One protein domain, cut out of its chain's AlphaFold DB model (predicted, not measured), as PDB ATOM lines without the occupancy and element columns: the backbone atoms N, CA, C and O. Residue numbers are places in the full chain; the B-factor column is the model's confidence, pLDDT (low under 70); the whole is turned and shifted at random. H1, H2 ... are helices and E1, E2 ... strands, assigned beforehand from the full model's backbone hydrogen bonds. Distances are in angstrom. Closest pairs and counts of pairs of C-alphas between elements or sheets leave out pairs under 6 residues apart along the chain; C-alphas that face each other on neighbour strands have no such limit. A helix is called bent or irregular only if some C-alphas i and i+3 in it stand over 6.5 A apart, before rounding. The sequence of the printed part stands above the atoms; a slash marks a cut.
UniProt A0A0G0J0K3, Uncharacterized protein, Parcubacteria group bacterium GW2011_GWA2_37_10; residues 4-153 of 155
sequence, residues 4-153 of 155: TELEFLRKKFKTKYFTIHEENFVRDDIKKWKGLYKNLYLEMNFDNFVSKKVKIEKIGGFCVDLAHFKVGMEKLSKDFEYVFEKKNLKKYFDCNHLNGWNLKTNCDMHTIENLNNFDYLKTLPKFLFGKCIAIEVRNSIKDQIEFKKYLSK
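This is residues 4 to 153 of the 155 residues of an uncharacterized protein of Parcubacteria group bacterium GW2011_GWA2_37_10 (UniProt A0A0G0J0K3). A strongly twisted five-stranded sheet, curled like part of a barrel, makes the middle, with mostly short helices gathered round it. Beyond the last residues of E3 and E4, H4 and H6 pack on the small hairpin E5 and E6, while H1 and H3 lie toward the opposite end. The 150 printed residues include seven named helices and seven named strands, in the order H1 E1 H2 H3 E2 E3 H4 H5 E4 E5 E6 H6 E7 H7, of mixed class. The large sheet, E1 E2 E3 E4 E7, is parallel; the whole is compact, radius of gyration of the C-alphas 15.6 A, spanning 42 by 37 by 26 A.

H1, residues 4 to 13, is near H3, residues 29 to 33. H2, residues 22 to 26, and H3 are close but not clearly touching, with closest C-alphas Asn 24 and Ile 30 at 6.0 A. Edge strand E1, residues 18 to 21, is parallel to E2, residues 40 to 43; N 41 and O 18 are 2.9 A apart. E1, H2 H3, E2 form a strand-helix-strand unit, two parallel neighbour strands with helices between, its crossover right-handed. E3, residues 61 to 65, is parallel to E2, with N 42 and O 61 at 2.9 A, and to E4, residues 93 to 98, with N 64 and O 95 at 3.2 A. H4, residues 66 to 75, touches H5, residues 78 to 85, about perpendicular at 73 degrees, closest at C-alphas Gly 72 and Phe 80, 5.0 A. E3, H4 H5, E4 form another right-handed unit. E4 runs on into E5, residues 100 to 102, at 64 degrees. E5 and E6, residues 107 to 109, form an antiparallel hairpin; N 109 and O 100 are 2.8 A apart. The closest C-alphas of H4 and E6, Ala 67 and Asp 108, are 5.2 A apart; those of E5 and H6, residues 115 to 123, are Gly 100 and Asn 117, 4.9 A. Edge strand E7, residues 132 to 135, is parallel to E4; N 98 and O 134 are 2.8 A apart. H7, residues 141 to 153, only just touches H6, with 3 pairs of C-alphas within 8 A, the closest Leu 115 and Phe 147, 7.1 A; it uses residues 147 to 151 alone. H4, H5 and H7 only graze the large sheet. Every O i to N i+4 pair is within hydrogen-bond range in H1, H2, H4 and H5, against 0 of 1 in H3, 0 of 5 in H6 and 8 of 9 in H7; O i to N i+3 pairs within range number 2 in H3 and 5 in H6.

H1 begins at C-alpha 4, (242.945, 138.024, 144.137). H4 measures 14.3 A, E4 13.6 A and H7 19.0 A. H6, 15.1 A, is irregular, with C-alphas 117 and 120 at 7.1 A. H7 ends at C-alpha 153, (218.137, 167.848, 141.318).

The C-alphas farthest apart, Lys 11 and Lys 104, are 44.0 A apart. The printed part has no cut. The long link is E2 to E3, 17 residues. Mean pLDDT of the printed part is 97.1, and no printed residue is under 70.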
ATOM      1  N   THR A   4     242.273 137.748 145.414       97.50
ATOM      2  CA  THR A   4     242.945 138.024 144.137       97.50
ATOM      3  C   THR A   4     242.027 138.750 143.158       97.50
ATOM      4  O   THR A   4     242.477 139.670 142.479       97.50
ATOM      5  N   GLU A   5     240.734 138.417 143.145       97.25
ATOM      6  CA  GLU A   5     239.726 139.102 142.333       97.25
ATOM      7  C   GLU A   5     239.541 140.554 142.792       97.25
ATOM      8  O   GLU A   5     239.628 141.475 141.981       97.25
ATOM      9  N   LEU A   6     239.392 140.797 144.101       97.19
ATOM     10  CA  LEU A   6     239.287 142.161 144.638       97.19
ATOM     11  C   LEU A   6     240.546 142.992 144.352       97.19
ATOM     12  O   LEU A   6     240.465 144.172 144.001       97.19
ATOM     13  N   GLU A   7     241.731 142.388 144.466       97.88
ATOM     14  CA  GLU A   7     242.980 143.059 144.110       97.88
ATOM     15  C   GLU A   7     243.058 143.396 142.623       97.88
ATOM     16  O   GLU A   7     243.521 144.488 142.278       97.88
ATOM     17  N   PHE A   8     242.612 142.485 141.755       98.06
ATOM     18  CA  PHE A   8     242.525 142.725 140.321       98.06
ATOM     19  C   PHE A   8     241.598 143.906 140.032       98.06
ATOM     20  O   PHE A   8     242.027 144.856 139.376       98.06
ATOM     21  N   LEU A   9     240.386 143.910 140.596       98.12
ATOM     22  CA  LEU A   9     239.420 144.995 140.413       98.12
ATOM     23  C   LEU A   9     239.989 146.343 140.882       98.12
ATOM     24  O   LEU A   9     239.974 147.329 140.139       98.12
ATOM     25  N   ARG A  10     240.606 146.377 142.069       96.81
ATOM     26  CA  ARG A  10     241.263 147.578 142.604       96.81
ATOM     27  C   ARG A  10     242.409 148.063 141.713       96.81
ATOM     28  O   ARG A  10     242.556 149.263 141.494       96.81
ATOM     29  N   LYS A  11     243.255 147.163 141.200       97.38
ATOM     30  CA  LYS A  11     244.426 147.534 140.384       97.38
ATOM     31  C   LYS A  11     244.015 147.989 138.980       97.38
ATOM     32  O   LYS A  11     244.505 149.029 138.524       97.38
ATOM     33  N   LYS A  12     243.124 147.229 138.332       98.31
ATOM     34  CA  LYS A  12     242.709 147.399 136.933       98.31
ATOM     35  C   LYS A  12     241.680 148.510 136.756       98.31
ATOM     36  O   LYS A  12     241.884 149.366 135.903       98.31
ATOM     37  N   PHE A  13     240.627 148.521 137.571       97.25
ATOM     38  CA  PHE A  13     239.503 149.459 137.446       97.25
ATOM     39  C   PHE A  13     239.536 150.589 138.475       97.25
ATOM     40  O   PHE A  13     238.657 151.444 138.482       97.25
ATOM     41  N   LYS A  14     240.557 150.616 139.346       97.00
ATOM     42  CA  LYS A  14     240.682 151.600 140.436       97.00
ATOM     43  C   LYS A  14     239.488 151.576 141.396       97.00
ATOM     44  O   LYS A  14     239.210 152.582 142.047       97.00
ATOM     45  N   THR A  15     238.813 150.428 141.507       96.50
ATOM     46  CA  THR A  15     237.688 150.226 142.423       96.50
ATOM     47  C   THR A  15     238.100 150.572 143.850       96.50
ATOM     48  O   THR A  15     239.104 150.065 144.354       96.50
ATOM     49  N   LYS A  16     237.335 151.460 144.492       95.50
ATOM     50  CA  LYS A  16     237.600 151.937 145.860       95.50
ATOM     51  C   LYS A  16     236.725 151.255 146.904       95.50
ATOM     52  O   LYS A  16     237.200 151.035 148.017       95.50
ATOM     53  N   TYR A  17     235.495 150.929 146.519       97.25
ATOM     54  CA  TYR A  17     234.427 150.451 147.386       97.25
ATOM     55  C   TYR A  17     234.026 149.041 146.948       97.25
ATOM     56  O   TYR A  17     233.730 148.823 145.775       97.25
ATOM     57  N   PHE A  18     234.049 148.099 147.881       97.81
ATOM     58  CA  PHE A  18     233.513 146.755 147.725       97.81
ATOM     59  C   PHE A  18     232.442 146.558 148.787       97.81
ATOM     60  O   PHE A  18     232.751 146.571 149.982       97.81
ATOM     61  N   THR A  19     231.201 146.392 148.351       97.56
ATOM     62  CA  THR A  19     230.080 146.156 149.257       97.56
ATOM     63  C   THR A  19     230.091 144.710 149.753       97.56
ATOM     64  O   THR A  19     230.408 143.786 149.001       97.56
ATOM     65  N   ILE A  20     229.801 144.528 151.037       97.75
ATOM     66  CA  ILE A  20     229.648 143.236 151.714       97.75
ATOM     67  C   ILE A  20     228.406 143.288 152.607       97.75
ATOM     68  O   ILE A  20     228.002 144.376 153.009       97.75
ATOM     69  N   HIS A  21     227.875 142.129 152.987       97.62
ATOM     70  CA  HIS A  21     226.751 142.019 153.921       97.62
ATOM     71  C   HIS A  21     227.184 141.434 155.272       97.62
ATOM     72  O   HIS A  21     228.327 140.981 155.452       97.62
ATOM     73  N   GLU A  22     226.282 141.433 156.253       96.69
ATOM     74  CA  GLU A  22     226.566 140.945 157.606       96.69
ATOM     75  C   GLU A  22     226.968 139.466 157.628       96.69
ATOM     76  O   GLU A  22     227.810 139.060 158.442       96.69
ATOM     77  N   GLU A  23     226.458 138.652 156.699       96.00
ATOM     78  CA  GLU A  23     226.823 137.240 156.571       96.00
ATOM     79  C   GLU A  23     228.320 137.062 156.357       96.00
ATOM     80  O   GLU A  23     228.886 136.072 156.822       96.00
ATOM     81  N   ASN A  24     228.990 138.016 155.703       96.81
ATOM     82  CA  ASN A  24     230.428 137.928 155.485       96.81
ATOM     83  C   ASN A  24     231.216 138.064 156.800       96.81
ATOM     84  O   ASN A  24     232.277 137.451 156.944       96.81
ATOM     85  N   PHE A  25     230.696 138.801 157.789       96.75
ATOM     86  CA  PHE A  25     231.225 138.765 159.156       96.75
ATOM     87  C   PHE A  25     230.869 137.446 159.849       96.75
ATOM     88  O   PHE A  25     231.715 136.845 160.510       96.75
ATOM     89  N   VAL A  26     229.625 136.976 159.707       96.06
ATOM     90  CA  VAL A  26     229.141 135.763 160.389       96.06
ATOM     91  C   VAL A  26     229.923 134.518 159.972       96.06
ATOM     92  O   VAL A  26     230.303 133.722 160.836       96.06
ATOM     93  N   ARG A  27     230.188 134.388 158.671       96.12
ATOM     94  CA  ARG A  27     230.902 133.275 158.030       96.12
ATOM     95  C   ARG A  27     232.422 133.431 158.053       96.12
ATOM     96  O   ARG A  27     233.120 132.581 157.516       96.12
ATOM     97  N   ASP A  28     232.940 134.501 158.662       95.00
ATOM     98  CA  ASP A  28     234.369 134.834 158.686       95.00
ATOM     99  C   ASP A  28     235.011 135.033 157.292       95.00
ATOM    100  O   ASP A  28     236.240 135.042 157.166       95.00
ATOM    101  N   ASP A  29     234.207 135.291 156.252       95.12
ATOM    102  CA  ASP A  29     234.671 135.569 154.885       95.12
ATOM    103  C   ASP A  29     235.609 136.773 154.821       95.12
ATOM    104  O   ASP A  29     236.477 136.858 153.960       95.12
ATOM    105  N   ILE A  30     235.487 137.718 155.747       95.25
ATOM    106  CA  ILE A  30     236.344 138.904 155.737       95.25
ATOM    107  C   ILE A  30     237.814 138.524 155.955       95.25
ATOM    108  O   ILE A  30     238.695 139.190 155.418       95.25
ATOM    109  N   LYS A  31     238.114 137.417 156.655       95.44
ATOM    110  CA  LYS A  31     239.499 136.999 156.939       95.44
ATOM    111  C   LYS A  31     240.311 136.747 155.664       95.44
ATOM    112  O   LYS A  31     241.492 137.102 155.634       95.44
ATOM    113  N   LYS A  32     239.699 136.207 154.598       96.19
ATOM    114  CA  LYS A  32     240.399 135.995 153.311       96.19
ATOM    115  C   LYS A  32     240.775 137.311 152.628       96.19
ATOM    116  O   LYS A  32     241.776 137.360 151.921       96.19
ATOM    117  N   TRP A  33     240.074 138.411 152.901       97.19
ATOM    118  CA  TRP A  33     240.323 139.723 152.287       97.19
ATOM    119  C   TRP A  33     241.306 140.604 153.078       97.19
ATOM    120  O   TRP A  33     241.319 141.831 152.936       97.19
ATOM    121  N   LYS A  34     242.160 140.000 153.918       96.12
ATOM    122  CA  LYS A  34     243.179 140.716 154.703       96.12
ATOM    123  C   LYS A  34     244.032 141.629 153.817       96.12
ATOM    124  O   LYS A  34     244.624 141.190 152.829       96.12
ATOM    125  N   GLY A  35     244.133 142.897 154.221       96.31
ATOM    126  CA  GLY A  35     244.824 143.959 153.475       96.31
ATOM    127  C   GLY A  35     243.907 144.805 152.582       96.31
ATOM    128  O   GLY A  35     244.364 145.805 152.035       96.31
ATOM    129  N   LEU A  36     242.622 144.447 152.469       97.38
ATOM    130  CA  LEU A  36     241.608 145.198 151.720       97.38
ATOM    131  C   LEU A  36     240.488 145.754 152.604       97.38
ATOM    132  O   LEU A  36     239.541 146.328 152.088       97.38
ATOM    133  N   TYR A  37     240.577 145.629 153.932       97.50
ATOM    134  CA  TYR A  37     239.466 145.970 154.832       97.50
ATOM    135  C   TYR A  37     238.973 147.409 154.688       97.50
ATOM    136  O   TYR A  37     237.778 147.649 154.763       97.50
ATOM    137  N   LYS A  38     239.870 148.365 154.418       96.94
ATOM    138  CA  LYS A  38     239.501 149.772 154.194       96.94
ATOM    139  C   LYS A  38     238.790 150.032 152.867       96.94
ATOM    140  O   LYS A  38     238.275 151.121 152.675       96.94
ATOM    141  N   ASN A  39     238.746 149.041 151.983       97.44
ATOM    142  CA  ASN A  39     237.945 149.056 150.769       97.44
ATOM    143  C   ASN A  39     236.599 148.335 150.946       97.44
ATOM    144  O   ASN A  39     235.801 148.368 150.019       97.44
ATOM    145  N   LEU A  40     236.348 147.673 152.083       98.25
ATOM    146  CA  LEU A  40     235.097 146.959 152.343       98.25
ATOM    147  C   LEU A  40     234.084 147.885 153.020       98.25
ATOM    148  O   LEU A  40     234.423 148.553 154.001       98.25
ATOM    149  N   TYR A  41     232.856 147.887 152.517       98.44
ATOM    150  CA  TYR A  41     231.760 148.712 153.010       98.44
ATOM    151  C   TYR A  41     230.548 147.827 153.297       98.44
ATOM    152  O   TYR A  41     230.140 147.044 152.446       98.44
ATOM    153  N   LEU A  42     230.029 147.900 154.520       98.50
ATOM    154  CA  LEU A  42     228.942 147.045 154.986       98.50
ATOM    155  C   LEU A  42     227.589 147.618 154.580       98.50
ATOM    156  O   LEU A  42     227.257 148.737 154.969       98.50
ATOM    157  N   GLU A  43     226.812 146.824 153.870       98.31
ATOM    158  CA  GLU A  43     225.372 146.978 153.741       98.31
ATOM    159  C   GLU A  43     224.696 146.081 154.782       98.31
ATOM    160  O   GLU A  43     225.076 144.921 154.955       98.31
ATOM    161  N   MET A  44     223.759 146.639 155.545       97.69
ATOM    162  CA  MET A  44     223.016 145.875 156.552       97.69
ATOM    163  C   MET A  44     221.998 144.964 155.863       97.69
ATOM    164  O   MET A  44     221.509 145.295 154.789       97.69
ATOM    165  N   ASN A  45     221.630 143.848 156.490       92.94
ATOM    166  CA  ASN A  45     220.674 142.901 155.897       92.94
ATOM    167  C   ASN A  45     219.218 143.375 155.913       92.94
ATOM    168  O   ASN A  45     218.350 142.737 155.319       92.94
ATOM    169  N   PHE A  46     218.952 144.461 156.636       92.12
ATOM    170  CA  PHE A  46     217.630 145.041 156.792       92.12
ATOM    171  C   PHE A  46     216.572 144.070 157.376       92.12
ATOM    172  O   PHE A  46     215.400 144.059 157.002       92.12
ATOM    173  N   ASP A  47     216.984 143.243 158.343       94.94
ATOM    174  CA  ASP A  47     216.195 142.157 158.948       94.94
ATOM    175  C   ASP A  47     215.859 142.379 160.441       94.94
ATOM    176  O   ASP A  47     215.421 141.458 161.136       94.94
ATOM    177  N   ASN A  48     216.025 143.611 160.950       97.06
ATOM    178  CA  ASN A  48     215.866 143.970 162.368       97.06
ATOM    179  C   ASN A  48     216.810 143.202 163.318       97.06
ATOM    180  O   ASN A  48     216.517 142.994 164.504       97.06
ATOM    181  N   PHE A  49     217.965 142.785 162.812       96.81
ATOM    182  CA  PHE A  49     219.012 142.132 163.573       96.81
ATOM    183  C   PHE A  49     220.371 142.770 163.268       96.81
ATOM    184  O   PHE A  49     220.587 143.361 162.222       96.81
ATOM    185  N   VAL A  50     221.286 142.701 164.238       97.25
ATOM    186  CA  VAL A  50     222.683 143.097 164.040       97.25
ATOM    187  C   VAL A  50     223.560 142.045 164.678       97.25
ATOM    188  O   VAL A  50     223.530 141.830 165.898       97.25
ATOM    189  N   SER A  51     224.368 141.375 163.865       96.50
ATOM    190  CA  SER A  51     225.240 140.329 164.386       96.50
ATOM    191  C   SER A  51     226.330 140.907 165.292       96.50
ATOM    192  O   SER A  51     227.063 141.821 164.924       96.50
ATOM    193  N   LYS A  52     226.559 140.286 166.460       96.69
ATOM    194  CA  LYS A  52     227.677 140.643 167.366       96.69
ATOM    195  C   LYS A  52     229.062 140.493 166.710       96.69
ATOM    196  O   LYS A  52     230.053 141.034 167.218       96.69
ATOM    197  N   LYS A  53     229.140 139.732 165.609       97.19
ATOM    198  CA  LYS A  53     230.356 139.552 164.807       97.19
ATOM    199  C   LYS A  53     230.651 140.742 163.893       97.19
ATOM    200  O   LYS A  53     231.793 140.854 163.454       97.19
ATOM    201  N   VAL A  54     229.688 141.632 163.642       97.19
ATOM    202  CA  VAL A  54     229.927 142.863 162.879       97.19
ATOM    203  C   VAL A  54     230.959 143.722 163.609       97.19
ATOM    204  O   VAL A  54     230.864 143.966 164.815       97.19
ATOM    205  N   LYS A  55     231.983 144.147 162.864       96.06
ATOM    206  CA  LYS A  55     233.081 145.006 163.334       96.06
ATOM    207  C   LYS A  55     233.328 146.122 162.324       96.06
ATOM    208  O   LYS A  55     234.337 146.113 161.614       96.06
ATOM    209  N   ILE A  56     232.383 147.059 162.233       96.50
ATOM    210  CA  ILE A  56     232.422 148.192 161.295       96.50
ATOM    211  C   ILE A  56     233.716 149.013 161.420       96.50
ATOM    212  O   ILE A  56     234.288 149.451 160.426       96.50
ATOM    213  N   GLU A  57     234.254 149.136 162.633       95.81
ATOM    214  CA  GLU A  57     235.488 149.860 162.932       95.81
ATOM    215  C   GLU A  57     236.731 149.260 162.254       95.81
ATOM    216  O   GLU A  57     237.740 149.948 162.047       95.81
ATOM    217  N   LYS A  58     236.661 147.979 161.870       96.06
ATOM    218  CA  LYS A  58     237.750 147.261 161.201       96.06
ATOM    219  C   LYS A  58     237.747 147.439 159.686       96.06
ATOM    220  O   LYS A  58     238.795 147.220 159.077       96.06
ATOM    221  N   ILE A  59     236.636 147.869 159.089       97.69
ATOM    222  CA  ILE A  59     236.491 148.027 157.636       97.69
ATOM    223  C   ILE A  59     236.475 149.509 157.217       97.69
ATOM    224  O   ILE A  59     236.979 150.359 157.965       97.69
ATOM    225  N   GLY A  60     236.049 149.803 155.984       97.19
ATOM    226  CA  GLY A  60     235.979 151.149 155.410       97.19
ATOM    227  C   GLY A  60     234.811 151.962 155.961       97.19
ATOM    228  O   GLY A  60     234.998 153.114 156.343       97.19
ATOM    229  N   GLY A  61     233.640 151.345 156.096       98.06
ATOM    230  CA  GLY A  61     232.433 152.007 156.578       98.06
ATOM    231  C   GLY A  61     231.182 151.258 156.144       98.06
ATOM    232  O   GLY A  61     231.220 150.040 155.979       98.06
ATOM    233  N   PHE A  62     230.094 151.991 155.954       98.44
ATOM    234  CA  PHE A  62     228.823 151.501 155.449       98.44
ATOM    235  C   PHE A  62     228.666 151.796 153.957       98.44
ATOM    236  O   PHE A  62     229.002 152.891 153.497       98.44
ATOM    237  N   CYS A  63     228.110 150.833 153.230       98.50
ATOM    238  CA  CYS A  63     227.363 151.102 152.014       98.50
ATOM    239  C   CYS A  63     225.900 151.159 152.439       98.50
ATOM    240  O   CYS A  63     225.286 150.121 152.658       98.50
ATOM    241  N   VAL A  64     225.366 152.356 152.681       98.50
ATOM    242  CA  VAL A  64     223.980 152.456 153.156       98.50
ATOM    243  C   VAL A  64     223.045 152.324 151.961       98.50
ATOM    244  O   VAL A  64     223.033 153.225 151.116       98.50
ATOM    245  N   ASP A  65     222.258 151.250 151.912       98.62
ATOM    246  CA  ASP A  65     221.041 151.212 151.101       98.62
ATOM    247  C   ASP A  65     220.035 152.218 151.681       98.62
ATOM    248  O   ASP A  65     219.648 152.168 152.856       98.62
ATOM    249  N   LEU A  66     219.681 153.207 150.864       98.62
ATOM    250  CA  LEU A  66     218.895 154.353 151.306       98.62
ATOM    251  C   LEU A  66     217.430 153.986 151.565       98.62
ATOM    252  O   LEU A  66     216.841 154.536 152.504       98.62
ATOM    253  N   ALA A  67     216.838 153.066 150.794       98.25
ATOM    254  CA  ALA A  67     215.468 152.631 151.040       98.25
ATOM    255  C   ALA A  67     215.402 151.728 152.269       98.25
ATOM    256  O   ALA A  67     214.513 151.925 153.093       98.25
ATOM    257  N   HIS A  68     216.355 150.816 152.464       98.38
ATOM    258  CA  HIS A  68     216.447 150.009 153.688       98.38
ATOM    259  C   HIS A  68     216.552 150.905 154.917       98.38
ATOM    260  O   HIS A  68     215.777 150.752 155.860       98.38
ATOM    261  N   PHE A  69     217.426 151.919 154.882       98.38
ATOM    262  CA  PHE A  69     217.524 152.886 155.975       98.38
ATOM    263  C   PHE A  69     216.189 153.601 156.222       98.38
ATOM    264  O   PHE A  69     215.787 153.768 157.373       98.38
ATOM    265  N   LYS A  70     215.476 154.007 155.159       98.25
ATOM    266  CA  LYS A  70     214.149 154.623 155.278       98.25
ATOM    267  C   LYS A  70     213.150 153.671 155.933       98.25
ATOM    268  O   LYS A  70     212.489 154.070 156.887       98.25
ATOM    269  N   VAL A  71     213.055 152.429 155.467       97.88
ATOM    270  CA  VAL A  71     212.124 151.448 156.031       97.88
ATOM    271  C   VAL A  71     212.463 151.168 157.499       97.88
ATOM    272  O   VAL A  71     211.561 151.136 158.338       97.88
ATOM    273  N   GLY A  72     213.746 151.008 157.824       97.94
ATOM    274  CA  GLY A  72     214.218 150.784 159.189       97.94
ATOM    275  C   GLY A  72     213.959 151.962 160.112       97.94
ATOM    276  O   GLY A  72     213.547 151.756 161.249       97.94
ATOM    277  N   MET A  73     214.095 153.189 159.608       97.44
ATOM    278  CA  MET A  73     213.741 154.404 160.341       97.44
ATOM    279  C   MET A  73     212.251 154.432 160.703       97.44
ATOM    280  O   MET A  73     211.916 154.721 161.847       97.44
ATOM    281  N   GLU A  74     211.360 154.088 159.767       97.00
ATOM    282  CA  GLU A  74     209.912 154.022 160.033       97.00
ATOM    283  C   GLU A  74     209.541 152.893 161.010       97.00
ATOM    284  O   GLU A  74     208.541 152.985 161.721       97.00
ATOM    285  N   LYS A  75     210.335 151.816 161.053       96.88
ATOM    286  CA  LYS A  75     210.107 150.652 161.929       96.88
ATOM    287  C   LYS A  75     210.863 150.712 163.257       96.88
ATOM    288  O   LYS A  75     210.620 149.855 164.103       96.88
ATOM    289  N   LEU A  76     211.777 151.672 163.424       96.81
ATOM    290  CA  LEU A  76     212.772 151.704 164.501       96.81
ATOM    291  C   LEU A  76     213.518 150.363 164.628       96.81
ATOM    292  O   LEU A  76     213.591 149.764 165.699       96.81
ATOM    293  N   SER A  77     214.020 149.851 163.501       97.81
ATOM    294  CA  SER A  77     214.715 148.564 163.476       97.81
ATOM    295  C   SER A  77     216.134 148.663 164.049       97.81
ATOM    296  O   SER A  77     216.791 149.703 163.976       97.81
ATOM    297  N   LYS A  78     216.640 147.562 164.614       98.06
ATOM    298  CA  LYS A  78     217.953 147.510 165.285       98.06
ATOM    299  C   LYS A  78     219.120 147.834 164.359       98.06
ATOM    300  O   LYS A  78     220.112 148.423 164.777       98.06
ATOM    301  N   ASP A  79     219.025 147.417 163.108       96.94
ATOM    302  CA  ASP A  79     220.007 147.692 162.067       96.94
ATOM    303  C   ASP A  79     219.992 149.172 161.650       96.94
ATOM    304  O   ASP A  79     221.063 149.772 161.517       96.94
ATOM    305  N   PHE A  80     218.813 149.809 161.584       97.81
ATOM    306  CA  PHE A  80     218.703 151.266 161.457       97.81
ATOM    307  C   PHE A  80     219.359 151.979 162.644       97.81
ATOM    308  O   PHE A  80     220.204 152.854 162.436       97.81
ATOM    309  N   GLU A  81     219.016 151.596 163.878       98.31
ATOM    310  CA  GLU A  81     219.585 152.194 165.091       98.31
ATOM    311  C   GLU A  81     221.109 152.068 165.088       98.31
ATOM    312  O   GLU A  81     221.820 153.052 165.301       98.31
ATOM    313  N   TYR A  82     221.625 150.888 164.735       98.19
ATOM    314  CA  TYR A  82     223.055 150.648 164.630       98.19
ATOM    315  C   TYR A  82     223.726 151.614 163.653       98.19
ATOM    316  O   TYR A  82     224.750 152.203 164.002       98.19
ATOM    317  N   VAL A  83     223.180 151.825 162.454       98.06
ATOM    318  CA  VAL A  83     223.745 152.799 161.505       98.06
ATOM    319  C   VAL A  83     223.613 154.229 162.050       98.06
ATOM    320  O   VAL A  83     224.580 154.998 162.028       98.06
ATOM    321  N   PHE A  84     222.451 154.586 162.603       98.25
ATOM    322  CA  PHE A  84     222.145 155.930 163.097       98.25
ATOM    323  C   PHE A  84     223.015 156.362 164.285       98.25
ATOM    324  O   PHE A  84     223.469 157.506 164.335       98.25
ATOM    325  N   GLU A  85     223.330 155.460 165.215       97.69
ATOM    326  CA  GLU A  85     224.251 155.719 166.332       97.69
ATOM    327  C   GLU A  85     225.629 156.206 165.861       97.69
ATOM    328  O   GLU A  85     226.335 156.918 166.577       97.69
ATOM    329  N   LYS A  86     226.020 155.850 164.634       97.62
ATOM    330  CA  LYS A  86     227.330 156.171 164.060       97.62
ATOM    331  C   LYS A  86     227.308 157.439 163.208       97.62
ATOM    332  O   LYS A  86     228.350 157.801 162.668       97.62
ATOM    333  N   LYS A  87     226.188 158.174 163.155       97.12
ATOM    334  CA  LYS A  87     225.984 159.400 162.351       97.12
ATOM    335  C   LYS A  87     227.074 160.470 162.474       97.12
ATOM    336  O   LYS A  87     227.348 161.193 161.521       97.12
ATOM    337  N   ASN A  88     227.724 160.572 163.635       96.19
ATOM    338  CA  ASN A  88     228.785 161.558 163.870       96.19
ATOM    339  C   ASN A  88     230.145 161.130 163.281       96.19
ATOM    340  O   ASN A  88     231.063 161.941 163.168       96.19
ATOM    341  N   LEU A  89     230.288 159.869 162.869       95.69
ATOM    342  CA  LEU A  89     231.504 159.304 162.292       95.69
ATOM    343  C   LEU A  89     231.450 159.398 160.766       95.69
ATOM    344  O   LEU A  89     231.362 158.385 160.079       95.69
ATOM    345  N   LYS A  90     231.551 160.621 160.227       91.06
ATOM    346  CA  LYS A  90     231.436 160.909 158.779       91.06
ATOM    347  C   LYS A  90     232.268 159.984 157.880       91.06
ATOM    348  O   LYS A  90     231.843 159.662 156.782       91.06
ATOM    349  N   LYS A  91     233.430 159.522 158.362       92.00
ATOM    350  CA  LYS A  91     234.304 158.570 157.655       92.00
ATOM    351  C   LYS A  91     233.642 157.228 157.310       92.00
ATOM    352  O   LYS A  91     234.219 156.477 156.543       92.00
ATOM    353  N   TYR A  92     232.508 156.891 157.924       96.19
ATOM    354  CA  TYR A  92     231.797 155.641 157.666       96.19
ATOM    355  C   TYR A  92     230.756 155.749 156.552       96.19
ATOM    356  O   TYR A  92     230.188 154.726 156.203       96.19
ATOM    357  N   PHE A  93     230.509 156.924 155.978       97.25
ATOM    358  CA  PHE A  93     229.454 157.121 154.981       97.25
ATOM    359  C   PHE A  93     230.063 157.627 153.669       97.25
ATOM    360  O   PHE A  93     230.054 158.822 153.385       97.25
ATOM    361  N   ASP A  94     230.657 156.719 152.885       95.88
ATOM    362  CA  ASP A  94     231.290 157.069 151.600       95.88
ATOM    363  C   ASP A  94     230.513 156.580 150.374       95.88
ATOM    364  O   ASP A  94     230.678 157.163 149.297       95.88
ATOM    365  N   CYS A  95     229.686 155.541 150.506       98.00
ATOM    366  CA  CYS A  95     228.917 155.004 149.392       98.00
ATOM    367  C   CYS A  95     227.507 154.555 149.781       98.00
ATOM    368  O   CYS A  95     227.218 154.303 150.950       98.00
ATOM    369  N   ASN A  96     226.638 154.477 148.776       98.62
ATOM    370  CA  ASN A  96     225.242 154.092 148.927       98.62
ATOM    371  C   ASN A  96     224.789 153.172 147.801       98.62
ATOM    372  O   ASN A  96     225.260 153.303 146.666       98.62
ATOM    373  N   HIS A  97     223.782 152.365 148.112       98.62
ATOM    374  CA  HIS A  97     222.840 151.863 147.123       98.62
ATOM    375  C   HIS A  97     221.583 152.734 147.146       98.62
ATOM    376  O   HIS A  97     221.108 153.161 148.202       98.62
ATOM    377  N   LEU A  98     221.099 153.077 145.957       98.56
ATOM    378  CA  LEU A  98     219.929 153.913 145.754       98.56
ATOM    379  C   LEU A  98     218.918 153.164 144.898       98.56
ATOM    380  O   LEU A  98     219.108 152.937 143.704       98.56
ATOM    381  N   ASN A  99     217.803 152.875 145.536       98.31
ATOM    382  CA  ASN A  99     216.603 152.231 145.038       98.31
ATOM    383  C   ASN A  99     215.384 153.096 145.418       98.31
ATOM    384  O   ASN A  99     215.497 154.153 146.054       98.31
ATOM    385  N   GLY A 100     214.204 152.707 144.947       98.38
ATOM    386  CA  GLY A 100     212.953 153.376 145.285       98.38
ATOM    387  C   GLY A 100     212.420 152.924 146.640       98.38
ATOM    388  O   GLY A 100     212.828 151.894 147.170       98.38
ATOM    389  N   TRP A 101     211.452 153.665 147.171       98.38
ATOM    390  CA  TRP A 101     210.706 153.269 148.363       98.38
ATOM    391  C   TRP A 101     209.201 153.409 148.136       98.38
ATOM    392  O   TRP A 101     208.717 154.402 147.578       98.38
ATOM    393  N   ASN A 102     208.450 152.412 148.595       97.06
ATOM    394  CA  ASN A 102     206.998 152.420 148.579       97.06
ATOM    395  C   ASN A 102     206.456 152.890 149.932       97.06
ATOM    396  O   ASN A 102     206.479 152.141 150.905       97.06
ATOM    397  N   LEU A 103     205.892 154.100 149.973       93.88
ATOM    398  CA  LEU A 103     205.284 154.666 151.183       93.88
ATOM    399  C   LEU A 103     204.149 153.799 151.751       93.88
ATOM    400  O   LEU A 103     203.995 153.715 152.965       93.88
ATOM    401  N   LYS A 104     203.337 153.165 150.896       94.31
ATOM    402  CA  LYS A 104     202.140 152.432 151.340       94.31
ATOM    403  C   LYS A 104     202.490 151.105 151.999       94.31
ATOM    404  O   LYS A 104     201.870 150.738 152.988       94.31
ATOM    405  N   THR A 105     203.447 150.378 151.429       95.62
ATOM    406  CA  THR A 105     203.852 149.063 151.948       95.62
ATOM    407  C   THR A 105     205.045 149.151 152.892       95.62
ATOM    408  O   THR A 105     205.337 148.183 153.587       95.62
ATOM    409  N   ASN A 106     205.721 150.304 152.929       95.56
ATOM    410  CA  ASN A 106     206.989 150.506 153.612       95.56
ATOM    411  C   ASN A 106     208.017 149.430 153.208       95.56
ATOM    412  O   ASN A 106     208.512 148.667 154.041       95.56
ATOM    413  N   CYS A 107     208.285 149.346 151.903       95.56
ATOM    414  CA  CYS A 107     209.243 148.415 151.306       95.56
ATOM    415  C   CYS A 107     210.166 149.145 150.332       95.56
ATOM    416  O   CYS A 107     209.773 150.147 149.727       95.56
ATOM    417  N   ASP A 108     211.370 148.617 150.159       96.25
ATOM    418  CA  ASP A 108     212.258 148.985 149.068       96.25
ATOM    419  C   ASP A 108     211.683 148.553 147.709       96.25
ATOM    420  O   ASP A 108     210.838 147.659 147.597       96.25
ATOM    421  N   MET A 109     212.103 149.250 146.657       97.38
ATOM    422  CA  MET A 109     211.663 149.015 145.288       97.38
ATOM    423  C   MET A 109     212.858 149.047 144.345       97.38
ATOM    424  O   MET A 109     213.415 150.106 144.056       97.38
ATOM    425  N   HIS A 110     213.189 147.894 143.773       97.69
ATOM    426  CA  HIS A 110     214.202 147.809 142.720       97.69
ATOM    427  C   HIS A 110     213.631 148.008 141.311       97.69
ATOM    428  O   HIS A 110     214.395 148.045 140.357       97.69
ATOM    429  N   THR A 111     212.318 148.158 141.140       98.06
ATOM    430  CA  THR A 111     211.719 148.597 139.871       98.06
ATOM    431  C   THR A 111     210.963 149.887 140.128       98.06
ATOM    432  O   THR A 111     210.061 149.926 140.959       98.06
ATOM    433  N   ILE A 112     211.346 150.943 139.422       98.19
ATOM    434  CA  ILE A 112     210.786 152.278 139.584       98.19
ATOM    435  C   ILE A 112     209.689 152.478 138.554       98.19
ATOM    436  O   ILE A 112     209.948 152.447 137.349       98.19
ATOM    437  N   GLU A 113     208.476 152.693 139.041       94.81
ATOM    438  CA  GLU A 113     207.309 152.981 138.206       94.81
ATOM    439  C   GLU A 113     207.079 154.492 138.088       94.81
ATOM    440  O   GLU A 113     206.596 154.977 137.067       94.81
ATOM    441  N   ASN A 114     207.457 155.254 139.122       95.62
ATOM    442  CA  ASN A 114     207.286 156.700 139.180       95.62
ATOM    443  C   ASN A 114     208.505 157.368 139.839       95.62
ATOM    444  O   ASN A 114     209.006 156.892 140.855       95.62
ATOM    445  N   LEU A 115     208.957 158.514 139.315       96.56
ATOM    446  CA  LEU A 115     210.078 159.275 139.893       96.56
ATOM    447  C   LEU A 115     209.842 159.684 141.355       96.56
ATOM    448  O   LEU A 115     210.796 159.775 142.125       96.56
ATOM    449  N   ASN A 116     208.583 159.854 141.765       95.94
ATOM    450  CA  ASN A 116     208.228 160.157 143.149       95.94
ATOM    451  C   ASN A 116     208.581 159.007 144.112       95.94
ATOM    452  O   ASN A 116     208.678 159.233 145.315       95.94
ATOM    453  N   ASN A 117     208.858 157.789 143.619       97.44
ATOM    454  CA  ASN A 117     209.417 156.713 144.446       97.44
ATOM    455  C   ASN A 117     210.810 157.053 145.008       97.44
ATOM    456  O   ASN A 117     211.263 156.368 145.920       97.44
ATOM    457  N   PHE A 118     211.471 158.106 144.513       98.44
ATOM    458  CA  PHE A 118     212.719 158.643 145.064       98.44
ATOM    459  C   PHE A 118     212.522 159.842 146.002       98.44
ATOM    460  O   PHE A 118     213.485 160.301 146.611       98.44
ATOM    461  N   ASP A 119     211.307 160.374 146.163       98.19
ATOM    462  CA  ASP A 119     211.098 161.596 146.953       98.19
ATOM    463  C   ASP A 119     211.408 161.429 148.438       98.19
ATOM    464  O   ASP A 119     211.738 162.405 149.114       98.19
ATOM    465  N   TYR A 120     211.388 160.191 148.935       98.25
ATOM    466  CA  TYR A 120     211.792 159.878 150.301       98.25
ATOM    467  C   TYR A 120     213.230 160.321 150.608       98.25
ATOM    468  O   TYR A 120     213.524 160.640 151.760       98.25
ATOM    469  N   LEU A 121     214.104 160.419 149.599       98.50
ATOM    470  CA  LEU A 121     215.482 160.888 149.752       98.50
ATOM    471  C   LEU A 121     215.550 162.303 150.339       98.50
ATOM    472  O   LEU A 121     216.434 162.591 151.140       98.50
ATOM    473  N   LYS A 122     214.568 163.164 150.037       97.94
ATOM    474  CA  LYS A 122     214.459 164.523 150.602       97.94
ATOM    475  C   LYS A 122     214.227 164.516 152.117       97.94
ATOM    476  O   LYS A 122     214.452 165.524 152.779       97.94
ATOM    477  N   THR A 123     213.755 163.392 152.660       97.38
ATOM    478  CA  THR A 123     213.481 163.207 154.094       97.38
ATOM    479  C   THR A 123     214.659 162.595 154.849       97.38
ATOM    480  O   THR A 123     214.655 162.582 156.079       97.38
ATOM    481  N   LEU A 124     215.667 162.083 154.136       98.12
ATOM    482  CA  LEU A 124     216.801 161.405 154.747       98.12
ATOM    483  C   LEU A 124     217.841 162.398 155.291       98.12
ATOM    484  O   LEU A 124     218.089 163.451 154.696       98.12
ATOM    485  N   PRO A 125     218.497 162.079 156.419       96.94
ATOM    486  CA  PRO A 125     219.512 162.949 156.990       96.94
ATOM    487  C   PRO A 125     220.770 163.013 156.113       96.94
ATOM    488  O   PRO A 125     221.282 162.002 155.635       96.94
ATOM    489  N   LYS A 126     221.336 164.220 155.981       95.75
ATOM    490  CA  LYS A 126     222.452 164.508 155.059       95.75
ATOM    491  C   LYS A 126     223.707 163.654 155.265       95.75
ATOM    492  O   LYS A 126     224.480 163.496 154.330       95.75
ATOM    493  N   PHE A 127     223.939 163.133 156.475       96.38
ATOM    494  CA  PHE A 127     225.136 162.335 156.769       96.38
ATOM    495  C   PHE A 127     225.161 160.989 156.034       96.38
ATOM    496  O   PHE A 127     226.227 160.391 155.947       96.38
ATOM    497  N   LEU A 128     224.012 160.513 155.538       97.56
ATOM    498  CA  LEU A 128     223.908 159.229 154.845       97.56
ATOM    499  C   LEU A 128     224.474 159.268 153.432       97.56
ATOM    500  O   LEU A 128     224.909 158.233 152.934       97.56
ATOM    501  N   PHE A 129     224.438 160.432 152.781       97.31
ATOM    502  CA  PHE A 129     224.816 160.557 151.382       97.31
ATOM    503  C   PHE A 129     226.335 160.544 151.243       97.31
ATOM    504  O   PHE A 129     227.034 161.508 151.568       97.31
ATOM    505  N   GLY A 130     226.831 159.414 150.756       95.75
ATOM    506  CA  GLY A 130     228.213 159.197 150.396       95.75
ATOM    507  C   GLY A 130     228.595 159.897 149.096       95.75
ATOM    508  O   GLY A 130     227.778 160.444 148.357       95.75
ATOM    509  N   LYS A 131     229.888 159.843 148.781       93.94
ATOM    510  CA  LYS A 131     230.450 160.403 147.543       93.94
ATOM    511  C   LYS A 131     230.104 159.567 146.312       93.94
ATOM    512  O   LYS A 131     230.195 160.065 145.194       93.94
ATOM    513  N   CYS A 132     229.788 158.288 146.510       96.62
ATOM    514  CA  CYS A 132     229.489 157.335 145.452       96.62
ATOM    515  C   CYS A 132     228.111 156.715 145.684       96.62
ATOM    516  O   CYS A 132     227.947 155.902 146.586       96.62
ATOM    517  N   ILE A 133     227.135 157.070 144.856       97.88
ATOM    518  CA  ILE A 133     225.769 156.548 144.947       97.88
ATOM    519  C   ILE A 133     225.528 155.652 143.733       97.88
ATOM    520  O   ILE A 133     225.523 156.135 142.599       97.88
ATOM    521  N   ALA A 134     225.374 154.350 143.966       97.75
ATOM    522  CA  ALA A 134     225.041 153.382 142.930       97.75
ATOM    523  C   ALA A 134     223.517 153.291 142.788       97.75
ATOM    524  O   ALA A 134     222.825 153.027 143.766       97.75
ATOM    525  N   ILE A 135     222.990 153.519 141.582       98.00
ATOM    526  CA  ILE A 135     221.560 153.332 141.303       98.00
ATOM    527  C   ILE A 135     221.320 151.826 141.145       98.00
ATOM    528  O   ILE A 135     221.707 151.240 140.137       98.00
ATOM    529  N   GLU A 136     220.704 151.204 142.144       97.69
ATOM    530  CA  GLU A 136     220.467 149.763 142.215       97.69
ATOM    531  C   GLU A 136     219.015 149.443 141.844       97.69
ATOM    532  O   GLU A 136     218.165 149.131 142.678       97.69
ATOM    533  N   VAL A 137     218.705 149.554 140.554       98.25
ATOM    534  CA  VAL A 137     217.364 149.286 140.021       98.25
ATOM    535  C   VAL A 137     217.437 148.387 138.787       98.25
ATOM    536  O   VAL A 137     218.435 148.345 138.072       98.25
ATOM    537  N   ARG A 138     216.347 147.671 138.523       98.31
ATOM    538  CA  ARG A 138     216.152 146.728 137.415       98.31
ATOM    539  C   ARG A 138     215.656 147.403 136.139       98.31
ATOM    540  O   ARG A 138     215.608 146.754 135.098       98.31
ATOM    541  N   ASN A 139     215.264 148.678 136.210       98.50
ATOM    542  CA  ASN A 139     214.888 149.454 135.030       98.50
ATOM    543  C   ASN A 139     216.042 149.512 134.020       98.50
ATOM    544  O   ASN A 139     217.212 149.332 134.370       98.50
ATOM    545  N   SER A 140     215.718 149.798 132.760       98.25
ATOM    546  CA  SER A 140     216.711 149.829 131.688       98.25
ATOM    547  C   SER A 140     217.771 150.915 131.919       98.25
ATOM    548  O   SER A 140     217.527 151.905 132.606       98.25
ATOM    549  N   ILE A 141     218.941 150.790 131.279       98.00
ATOM    550  CA  ILE A 141     219.987 151.833 131.326       98.00
ATOM    551  C   ILE A 141     219.429 153.195 130.881       98.00
ATOM    552  O   ILE A 141     219.780 154.225 131.452       98.00
ATOM    553  N   LYS A 142     218.530 153.203 129.886       98.19
ATOM    554  CA  LYS A 142     217.854 154.417 129.418       98.19
ATOM    555  C   LYS A 142     217.061 155.077 130.549       98.19
ATOM    556  O   LYS A 142     217.213 156.275 130.766       98.19
ATOM    557  N   ASP A 143     216.279 154.299 131.291       98.19
ATOM    558  CA  ASP A 143     215.506 154.809 132.427       98.19
ATOM    559  C   ASP A 143     216.433 155.294 133.545       98.19
ATOM    560  O   ASP A 143     216.244 156.384 134.073       98.19
ATOM    561  N   GLN A 144     217.496 154.544 133.850       98.19
ATOM    562  CA  GLN A 144     218.483 154.925 134.866       98.19
ATOM    563  C   GLN A 144     219.185 156.256 134.544       98.19
ATOM    564  O   GLN A 144     219.483 157.032 135.454       98.19
ATOM    565  N   ILE A 145     219.417 156.568 133.262       97.81
ATOM    566  CA  ILE A 145     219.941 157.875 132.834       97.81
ATOM    567  C   ILE A 145     218.938 158.995 133.146       97.81
ATOM    568  O   ILE A 145     219.348 160.058 133.618       97.81
ATOM    569  N   GLU A 146     217.639 158.778 132.929       97.56
ATOM    570  CA  GLU A 146     216.605 159.751 133.304       97.56
ATOM    571  C   GLU A 146     216.468 159.879 134.827       97.56
ATOM    572  O   GLU A 146     216.395 160.994 135.349       97.56
ATOM    573  N   PHE A 147     216.540 158.764 135.562       98.38
ATOM    574  CA  PHE A 147     216.534 158.765 137.027       98.38
ATOM    575  C   PHE A 147     217.700 159.581 137.565       98.38
ATOM    576  O   PHE A 147     217.498 160.440 138.415       98.38
ATOM    577  N   LYS A 148     218.904 159.409 137.010       97.81
ATOM    578  CA  LYS A 148     220.072 160.214 137.376       97.81
ATOM    579  C   LYS A 148     219.799 161.714 137.238       97.81
ATOM    580  O   LYS A 148     220.134 162.462 138.152       97.81
ATOM    581  N   LYS A 149     219.175 162.167 136.139       97.75
ATOM    582  CA  LYS A 149     218.837 163.593 135.954       97.75
ATOM    583  C   LYS A 149     217.879 164.101 137.029       97.75
ATOM    584  O   LYS A 149     218.005 165.247 137.451       97.75
ATOM    585  N   TYR A 150     216.915 163.279 137.442       98.19
ATOM    586  CA  TYR A 150     216.000 163.614 138.530       98.19
ATOM    587  C   TYR A 150     216.725 163.665 139.880       98.19
ATOM    588  O   TYR A 150     216.657 164.669 140.585       98.19
ATOM    589  N   LEU A 151     217.484 162.615 140.196       97.94
ATOM    590  CA  LEU A 151     218.231 162.463 141.442       97.94
ATOM    591  C   LEU A 151     219.232 163.603 141.656       97.94
ATOM    592  O   LEU A 151     219.285 164.157 142.745       97.94
ATOM    593  N   SER A 152     219.946 164.037 140.611       96.06
ATOM    594  CA  SER A 152     220.870 165.184 140.683       96.06
ATOM    595  C   SER A 152     220.202 166.533 140.982       96.06
ATOM    596  O   SER A 152     220.907 167.507 141.215       96.06
ATOM    597  N   LYS A 153     218.868 166.632 140.922       96.88
ATOM    598  CA  LYS A 153     218.137 167.848 141.318       96.88
ATOM    599  C   LYS A 153     217.715 167.828 142.783       96.88
ATOM    600  O   LYS A 153     217.441 168.890 143.334       96.88
TER     601      LYS A 153